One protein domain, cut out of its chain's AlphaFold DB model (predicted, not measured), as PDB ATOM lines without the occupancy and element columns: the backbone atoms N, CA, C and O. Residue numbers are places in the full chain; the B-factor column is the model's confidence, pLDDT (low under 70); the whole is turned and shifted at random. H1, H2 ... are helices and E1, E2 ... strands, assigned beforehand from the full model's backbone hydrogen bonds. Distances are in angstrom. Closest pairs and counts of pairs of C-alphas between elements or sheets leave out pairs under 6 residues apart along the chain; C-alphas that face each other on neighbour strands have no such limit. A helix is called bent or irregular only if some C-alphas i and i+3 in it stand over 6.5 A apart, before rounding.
ATOM      1  N   GLY A 151     141.092 204.695 197.588       91.62
ATOM      2  CA  GLY A 151     140.496 203.413 197.206       91.62
ATOM      3  C   GLY A 151     140.129 203.281 195.723       91.62
ATOM      4  O   GLY A 151     139.652 202.226 195.299       91.62
ATOM      5  N   THR A 152     140.347 204.312 194.904       94.44
ATOM      6  CA  THR A 152     140.085 204.241 193.456       94.44
ATOM      7  C   THR A 152     141.143 203.417 192.714       94.44
ATOM      8  O   THR A 152     142.221 203.138 193.233       94.44
ATOM      9  N   ALA A 153     140.827 202.970 191.495       95.50
ATOM     10  CA  ALA A 153     141.745 202.175 190.678       95.50
ATOM     11  C   ALA A 153     143.014 202.954 190.303       95.50
ATOM     12  O   ALA A 153     142.930 204.109 189.882       95.50
ATOM     13  N   MET A 154     144.169 202.290 190.400       96.69
ATOM     14  CA  MET A 154     145.443 202.841 189.939       96.69
ATOM     15  C   MET A 154     145.614 202.746 188.422       96.69
ATOM     16  O   MET A 154     146.247 203.615 187.832       96.69
ATOM     17  N   TYR A 155     145.027 201.727 187.791       97.75
ATOM     18  CA  TYR A 155     145.156 201.461 186.359       97.75
ATOM     19  C   TYR A 155     143.790 201.361 185.677       97.75
ATOM     20  O   TYR A 155     142.797 200.974 186.299       97.75
ATOM     21  N   ASP A 156     143.751 201.694 184.389       96.88
ATOM     22  CA  ASP A 156     142.653 201.336 183.501       96.88
ATOM     23  C   ASP A 156     142.724 199.852 183.089       96.88
ATOM     24  O   ASP A 156     143.631 199.110 183.468       96.88
ATOM     25  N   TRP A 157     141.738 199.398 182.312       96.06
ATOM     26  CA  TRP A 157     141.651 198.005 181.867       96.06
ATOM     27  C   TRP A 157     142.763 197.599 180.885       96.06
ATOM     28  O   TRP A 157     143.008 196.406 180.716       96.06
ATOM     29  N   GLU A 158     143.430 198.568 180.248       96.19
ATOM     30  CA  GLU A 158     144.571 198.337 179.356       96.19
ATOM     31  C   GLU A 158     145.902 198.258 180.120       96.19
ATOM     32  O   GLU A 158     146.918 197.863 179.537       96.19
ATOM     33  N   GLY A 159     145.890 198.612 181.408       97.00
ATOM     34  CA  GLY A 159     147.041 198.623 182.302       97.00
ATOM     35  C   GLY A 159     147.736 199.972 182.419       97.00
ATOM     36  O   GLY A 159     148.798 200.049 183.032       97.00
ATOM     37  N   TYR A 160     147.180 201.045 181.856       97.94
ATOM     38  CA  TYR A 160     147.773 202.374 181.970       97.94
ATOM     39  C   TYR A 160     147.318 203.080 183.237       97.94
ATOM     40  O   TYR A 160     146.172 202.970 183.667       97.94
ATOM     41  N   MET A 161     148.242 203.823 183.837       97.38
ATOM     42  CA  MET A 161     148.008 204.518 185.093       97.38
ATOM     43  C   MET A 161     146.922 205.593 184.951       97.38
ATOM     44  O   MET A 161     146.941 206.403 184.025       97.38
ATOM     45  N   LEU A 162     145.986 205.608 185.894       97.31
ATOM     46  CA  LEU A 162     144.973 206.644 186.047       97.31
ATOM     47  C   LEU A 162     145.506 207.782 186.931       97.31
ATOM     48  O   LEU A 162     146.338 207.532 187.803       97.31
ATOM     49  N   PRO A 163     145.000 209.018 186.779       96.38
ATOM     50  CA  PRO A 163     145.424 210.135 187.613       96.38
ATOM     51  C   PRO A 163     145.242 209.852 189.118       96.38
ATOM     52  O   PRO A 163     144.119 209.526 189.546       96.38
ATOM     53  N   PRO A 164     146.297 210.022 189.940       95.50
ATOM     54  CA  PRO A 164     146.174 209.909 191.386       95.50
ATOM     55  C   PRO A 164     145.287 211.041 191.931       95.50
ATOM     56  O   PRO A 164     145.188 212.100 191.295       95.50
ATOM     57  N   PRO A 165     144.637 210.853 193.093       94.69
ATOM     58  CA  PRO A 165     143.667 211.800 193.643       94.69
ATOM     59  C   PRO A 165     144.182 213.241 193.710       94.69
ATOM     60  O   PRO A 165     143.469 214.173 193.340       94.69
ATOM     61  N   GLU A 166     145.444 213.416 194.095       91.06
ATOM     62  CA  GLU A 166     146.095 214.709 194.301       91.06
ATOM     63  C   GLU A 166     146.302 215.491 192.995       91.06
ATOM     64  O   GLU A 166     146.406 216.717 193.021       91.06
ATOM     65  N   LEU A 167     146.343 214.809 191.845       93.62
ATOM     66  CA  LEU A 167     146.566 215.432 190.537       93.62
ATOM     67  C   LEU A 167     145.285 215.596 189.717       93.62
ATOM     68  O   LEU A 167     145.324 216.214 188.654       93.62
ATOM     69  N   ARG A 168     144.127 215.118 190.187       93.44
ATOM     70  CA  ARG A 168     142.869 215.190 189.417       93.44
ATOM     71  C   ARG A 168     142.389 216.610 189.134       93.44
ATOM     72  O   ARG A 168     141.668 216.806 188.166       93.44
ATOM     73  N   SER A 169     142.775 217.600 189.935       91.56
ATOM     74  CA  SER A 169     142.401 219.004 189.700       91.56
ATOM     75  C   SER A 169     143.289 219.713 188.671       91.56
ATOM     76  O   SER A 169     142.862 220.707 188.091       91.56
ATOM     77  N   VAL A 170     144.507 219.216 188.429       90.56
ATOM     78  CA  VAL A 170     145.545 219.908 187.632       90.56
ATOM     79  C   VAL A 170     146.066 219.092 186.441       90.56
ATOM     80  O   VAL A 170     146.620 219.646 185.492       90.56
ATOM     81  N   ALA A 171     145.882 217.773 186.454       92.25
ATOM     82  CA  ALA A 171     146.316 216.834 185.425       92.25
ATOM     83  C   ALA A 171     145.359 215.627 185.354       92.25
ATOM     84  O   ALA A 171     145.762 214.479 185.547       92.25
ATOM     85  N   ALA A 172     144.079 215.905 185.087       93.06
ATOM     86  CA  ALA A 172     143.000 214.913 185.069       93.06
ATOM     87  C   ALA A 172     143.001 213.978 183.849       93.06
ATOM     88  O   ALA A 172     142.349 212.943 183.890       93.06
ATOM     89  N   ASP A 173     143.661 214.361 182.756       95.50
ATOM     90  CA  ASP A 173     143.637 213.600 181.507       95.50
ATOM     91  C   ASP A 173     144.483 212.315 181.623       95.50
ATOM     92  O   ASP A 173     145.713 212.416 181.714       95.50
ATOM     93  N   PRO A 174     143.871 211.110 181.579       95.12
ATOM     94  CA  PRO A 174     144.600 209.844 181.658       95.12
ATOM     95  C   PRO A 174     145.605 209.644 180.517       95.12
ATOM     96  O   PRO A 174     146.605 208.949 180.694       95.12
ATOM     97  N   ALA A 175     145.403 210.275 179.352       96.12
ATOM     98  CA  ALA A 175     146.332 210.149 178.228       96.12
ATOM     99  C   ALA A 175     147.744 210.644 178.585       96.12
ATOM    100  O   ALA A 175     148.733 210.095 178.095       96.12
ATOM    101  N   ARG A 176     147.852 211.611 179.506       95.31
ATOM    102  CA  ARG A 176     149.130 212.157 179.985       95.31
ATOM    103  C   ARG A 176     149.949 211.193 180.845       95.31
ATOM    104  O   ARG A 176     151.071 211.540 181.186       95.31
ATOM    105  N   TYR A 177     149.408 210.034 181.216       96.88
ATOM    106  CA  TYR A 177     150.080 209.035 182.055       96.88
ATOM    107  C   TYR A 177     150.539 207.814 181.248       96.88
ATOM    108  O   TYR A 177     151.343 207.022 181.735       96.88
ATOM    109  N   ARG A 178     150.078 207.656 179.995       96.88
ATOM    110  CA  ARG A 178     150.373 206.467 179.174       96.88
ATOM    111  C   ARG A 178     151.863 206.273 178.887       96.88
ATOM    112  O   ARG A 178     152.301 205.139 178.715       96.88
ATOM    113  N   HIS A 179     152.654 207.350 178.868       95.88
ATOM    114  CA  HIS A 179     154.107 207.285 178.653       95.88
ATOM    115  C   HIS A 179     154.862 206.600 179.796       95.88
ATOM    116  O   HIS A 179     155.997 206.186 179.587       95.88
ATOM    117  N   LEU A 180     154.251 206.466 180.980       95.69
ATOM    118  CA  LEU A 180     154.825 205.703 182.093       95.69
ATOM    119  C   LEU A 180     154.899 204.198 181.783       95.69
ATOM    120  O   LEU A 180     155.643 203.472 182.436       95.69
ATOM    121  N   GLY A 181     154.162 203.744 180.765       96.38
ATOM    122  CA  GLY A 181     154.051 202.341 180.400       96.38
ATOM    123  C   GLY A 181     152.928 201.630 181.153       96.38
ATOM    124  O   GLY A 181     152.290 202.186 182.051       96.38
ATOM    125  N   LYS A 182     152.664 200.390 180.738       96.62
ATOM    126  CA  LYS A 182     151.683 199.531 181.399       96.62
ATOM    127  C   LYS A 182     152.194 199.074 182.760       96.62
ATOM    128  O   LYS A 182     153.385 198.811 182.900       96.62
ATOM    129  N   TRP A 183     151.283 198.975 183.725       95.44
ATOM    130  CA  TRP A 183     151.521 198.447 185.072       95.44
ATOM    131  C   TRP A 183     152.707 199.113 185.784       95.44
ATOM    132  O   TRP A 183     153.389 198.489 186.591       95.44
ATOM    133  N   CYS A 184     152.976 200.383 185.453       94.81
ATOM    134  CA  CYS A 184     154.112 201.128 185.981       94.81
ATOM    135  C   CYS A 184     154.025 201.204 187.515       94.81
ATOM    136  O   CYS A 184     153.117 201.865 188.026       94.81
ATOM    137  N   PRO A 185     154.949 200.567 188.257       90.44
ATOM    138  CA  PRO A 185     154.856 200.510 189.704       90.44
ATOM    139  C   PRO A 185     155.113 201.884 190.325       90.44
ATOM    140  O   PRO A 185     155.892 202.690 189.812       90.44
ATOM    141  N   VAL A 186     154.517 202.114 191.494       89.31
ATOM    142  CA  VAL A 186     154.855 203.230 192.384       89.31
ATOM    143  C   VAL A 186     155.480 202.624 193.641       89.31
ATOM    144  O   VAL A 186     154.743 202.200 194.529       89.31
ATOM    145  N   PRO A 187     156.820 202.495 193.705       82.81
ATOM    146  CA  PRO A 187     157.479 201.846 194.835       82.81
ATOM    147  C   PRO A 187     157.234 202.588 196.149       82.81
ATOM    148  O   PRO A 187     156.957 203.790 196.153       82.81
ATOM    149  N   TYR A 188     157.426 201.903 197.277       73.62
ATOM    150  CA  TYR A 188     157.364 202.540 198.589       73.62
ATOM    151  C   TYR A 188     158.264 203.789 198.655       73.62
ATOM    152  O   TYR A 188     159.364 203.838 198.089       73.62
ATOM    153  N   GLY A 189     157.761 204.842 199.301       78.69
ATOM    154  CA  GLY A 189     158.426 206.144 199.368       78.69
ATOM    155  C   GLY A 189     158.442 206.928 198.050       78.69
ATOM    156  O   GLY A 189     159.069 207.983 197.999       78.69
ATOM    157  N   HIS A 190     157.773 206.456 196.996       87.69
ATOM    158  CA  HIS A 190     157.576 207.198 195.752       87.69
ATOM    159  C   HIS A 190     156.120 207.630 195.588       87.69
ATOM    160  O   HIS A 190     155.207 207.128 196.241       87.69
ATOM    161  N   ARG A 191     155.905 208.587 194.689       90.06
ATOM    162  CA  ARG A 191     154.582 209.069 194.294       90.06
ATOM    163  C   ARG A 191     154.588 209.502 192.837       90.06
ATOM    164  O   ARG A 191     155.642 209.780 192.271       90.06
ATOM    165  N   VAL A 192     153.410 209.630 192.248       93.12
ATOM    166  CA  VAL A 192     153.255 210.226 190.920       93.12
ATOM    167  C   VAL A 192     153.137 211.738 191.078       93.12
ATOM    168  O   VAL A 192     152.301 212.226 191.837       93.12
ATOM    169  N   GLY A 193     153.997 212.488 190.396       91.38
ATOM    170  CA  GLY A 193     154.096 213.936 190.530       91.38
ATOM    171  C   GLY A 193     154.074 214.665 189.189       91.38
ATOM    172  O   GLY A 193     154.580 214.154 188.191       91.38
ATOM    173  N   LEU A 194     153.507 215.874 189.190       92.25
ATOM    174  CA  LEU A 194     153.573 216.846 188.096       92.25
ATOM    175  C   LEU A 194     154.739 217.820 188.324       92.25
ATOM    176  O   LEU A 194     154.698 218.638 189.239       92.25
ATOM    177  N   LEU A 195     155.778 217.735 187.503       89.56
ATOM    178  CA  LEU A 195     156.976 218.565 187.624       89.56
ATOM    179  C   LEU A 195     156.787 219.963 187.012       89.56
ATOM    180  O   LEU A 195     155.814 220.229 186.306       89.56
ATOM    181  N   SER A 196     157.738 220.866 187.273       88.12
ATOM    182  CA  SER A 196     157.711 222.257 186.786       88.12
ATOM    183  C   SER A 196     157.743 222.373 185.258       88.12
ATOM    184  O   SER A 196     157.186 223.315 184.703       88.12
ATOM    185  N   ASP A 197     158.323 221.388 184.570       90.38
ATOM    186  CA  ASP A 197     158.291 221.250 183.109       90.38
ATOM    187  C   ASP A 197     156.958 220.673 182.587       90.38
ATOM    188  O   ASP A 197     156.839 220.335 181.411       90.38
ATOM    189  N   SER A 198     155.944 220.556 183.451       87.88
ATOM    190  CA  SER A 198     154.644 219.927 183.188       87.88
ATOM    191  C   SER A 198     154.700 218.428 182.862       87.88
ATOM    192  O   SER A 198     153.681 217.855 182.452       87.88
ATOM    193  N   SER A 199     155.844 217.763 183.062       92.19
ATOM    194  CA  SER A 199     155.956 216.313 182.901       92.19
ATOM    195  C   SER A 199     155.405 215.566 184.117       92.19
ATOM    196  O   SER A 199     155.512 216.023 185.254       92.19
ATOM    197  N   ILE A 200     154.804 214.400 183.873       94.50
ATOM    198  CA  ILE A 200     154.345 213.486 184.925       94.50
ATOM    199  C   ILE A 200     155.380 212.379 185.089       94.50
ATOM    200  O   ILE A 200     155.753 211.729 184.107       94.50
ATOM    201  N   ARG A 201     155.839 212.159 186.323       94.06
ATOM    202  CA  ARG A 201     156.838 211.131 186.649       94.06
ATOM    203  C   ARG A 201     156.537 210.468 187.986       94.06
ATOM    204  O   ARG A 201     155.947 211.085 188.870       94.06
ATOM    205  N   VAL A 202     157.001 209.232 188.143       91.81
ATOM    206  CA  VAL A 202     157.156 208.615 189.465       91.81
ATOM    207  C   VAL A 202     158.424 209.195 190.087       91.81
ATOM    208  O   VAL A 202     159.496 209.124 189.489       91.81
ATOM    209  N   VAL A 203     158.294 209.821 191.252       89.19
ATOM    210  CA  VAL A 203     159.376 210.536 191.940       89.19
ATOM    211  C   VAL A 203     159.460 210.110 193.393       89.19
ATOM    212  O   VAL A 203     158.448 209.750 193.998       89.19
ATOM    213  N   TYR A 204     160.662 210.162 193.959       81.81
ATOM    214  CA  TYR A 204     160.860 209.901 195.376       81.81
ATOM    215  C   TYR A 204     160.215 211.017 196.206       81.81
ATOM    216  O   TYR A 204     160.310 212.197 195.874       81.81
ATOM    217  N   GLN A 205     159.529 210.654 197.288       73.62
ATOM    218  CA  GLN A 205     158.696 211.575 198.061       73.62
ATOM    219  C   GLN A 205     159.499 212.720 198.699       73.62
ATOM    220  O   GLN A 205     158.939 213.795 198.896       73.62
TER     221      GLN A 205
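AT A GLANCE: This is residues 151 to 205 of the 211 residues of an uncharacterized protein of Mycolicibacterium fortuitum (UniProt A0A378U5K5). This is a small, rounded body with little regular structure: a long unnamed stretch, residues 151 to 173, leads into one short helix, H1, and a twisted hairpin of two strands, E1 and E2, forms one side. The printed part has 55 residues, of which 17 are in named elements, in the order H1, E1, E2; the class is mixed, and the two-strand sheet is antiparallel. It is compact, with a radius of gyration of the C-alphas of 10.5 A and spans of 29 by 24 by 22 A.

IN THESE COORDINATES: H1, residues 174 to 180, begins at C-alpha 174 (144.600, 209.844, 181.658) and is 11.0 A long; it is irregular, with C-alphas 176 and 179 7.1 A apart. E1, residues 190 to 194, is 13.0 A long. E2, residues 200 to 204, is 12.8 A long and ends at C-alpha 204 (160.860, 209.901, 195.376).

HOW THE PARTS SIT: The hairpin E1 and E2 is antiparallel at 145 degrees, with N 193 and O 201 within hydrogen-bond range at 2.8 A. The closest C-alphas of H1 and E2, Tyr 177 and Ile 200, are 6.8 A apart. In H1, 0 of 3 O i to N i+4 pairs and 3 of 4 O i to N i+3 pairs are within range.

THE WHOLE: The farthest C-alphas, Trp 157 and Ser 196, are 29.5 A apart. The printed part has no cut, the E1 to E2 link is tight, and no printed residue is under 70 in pLDDT.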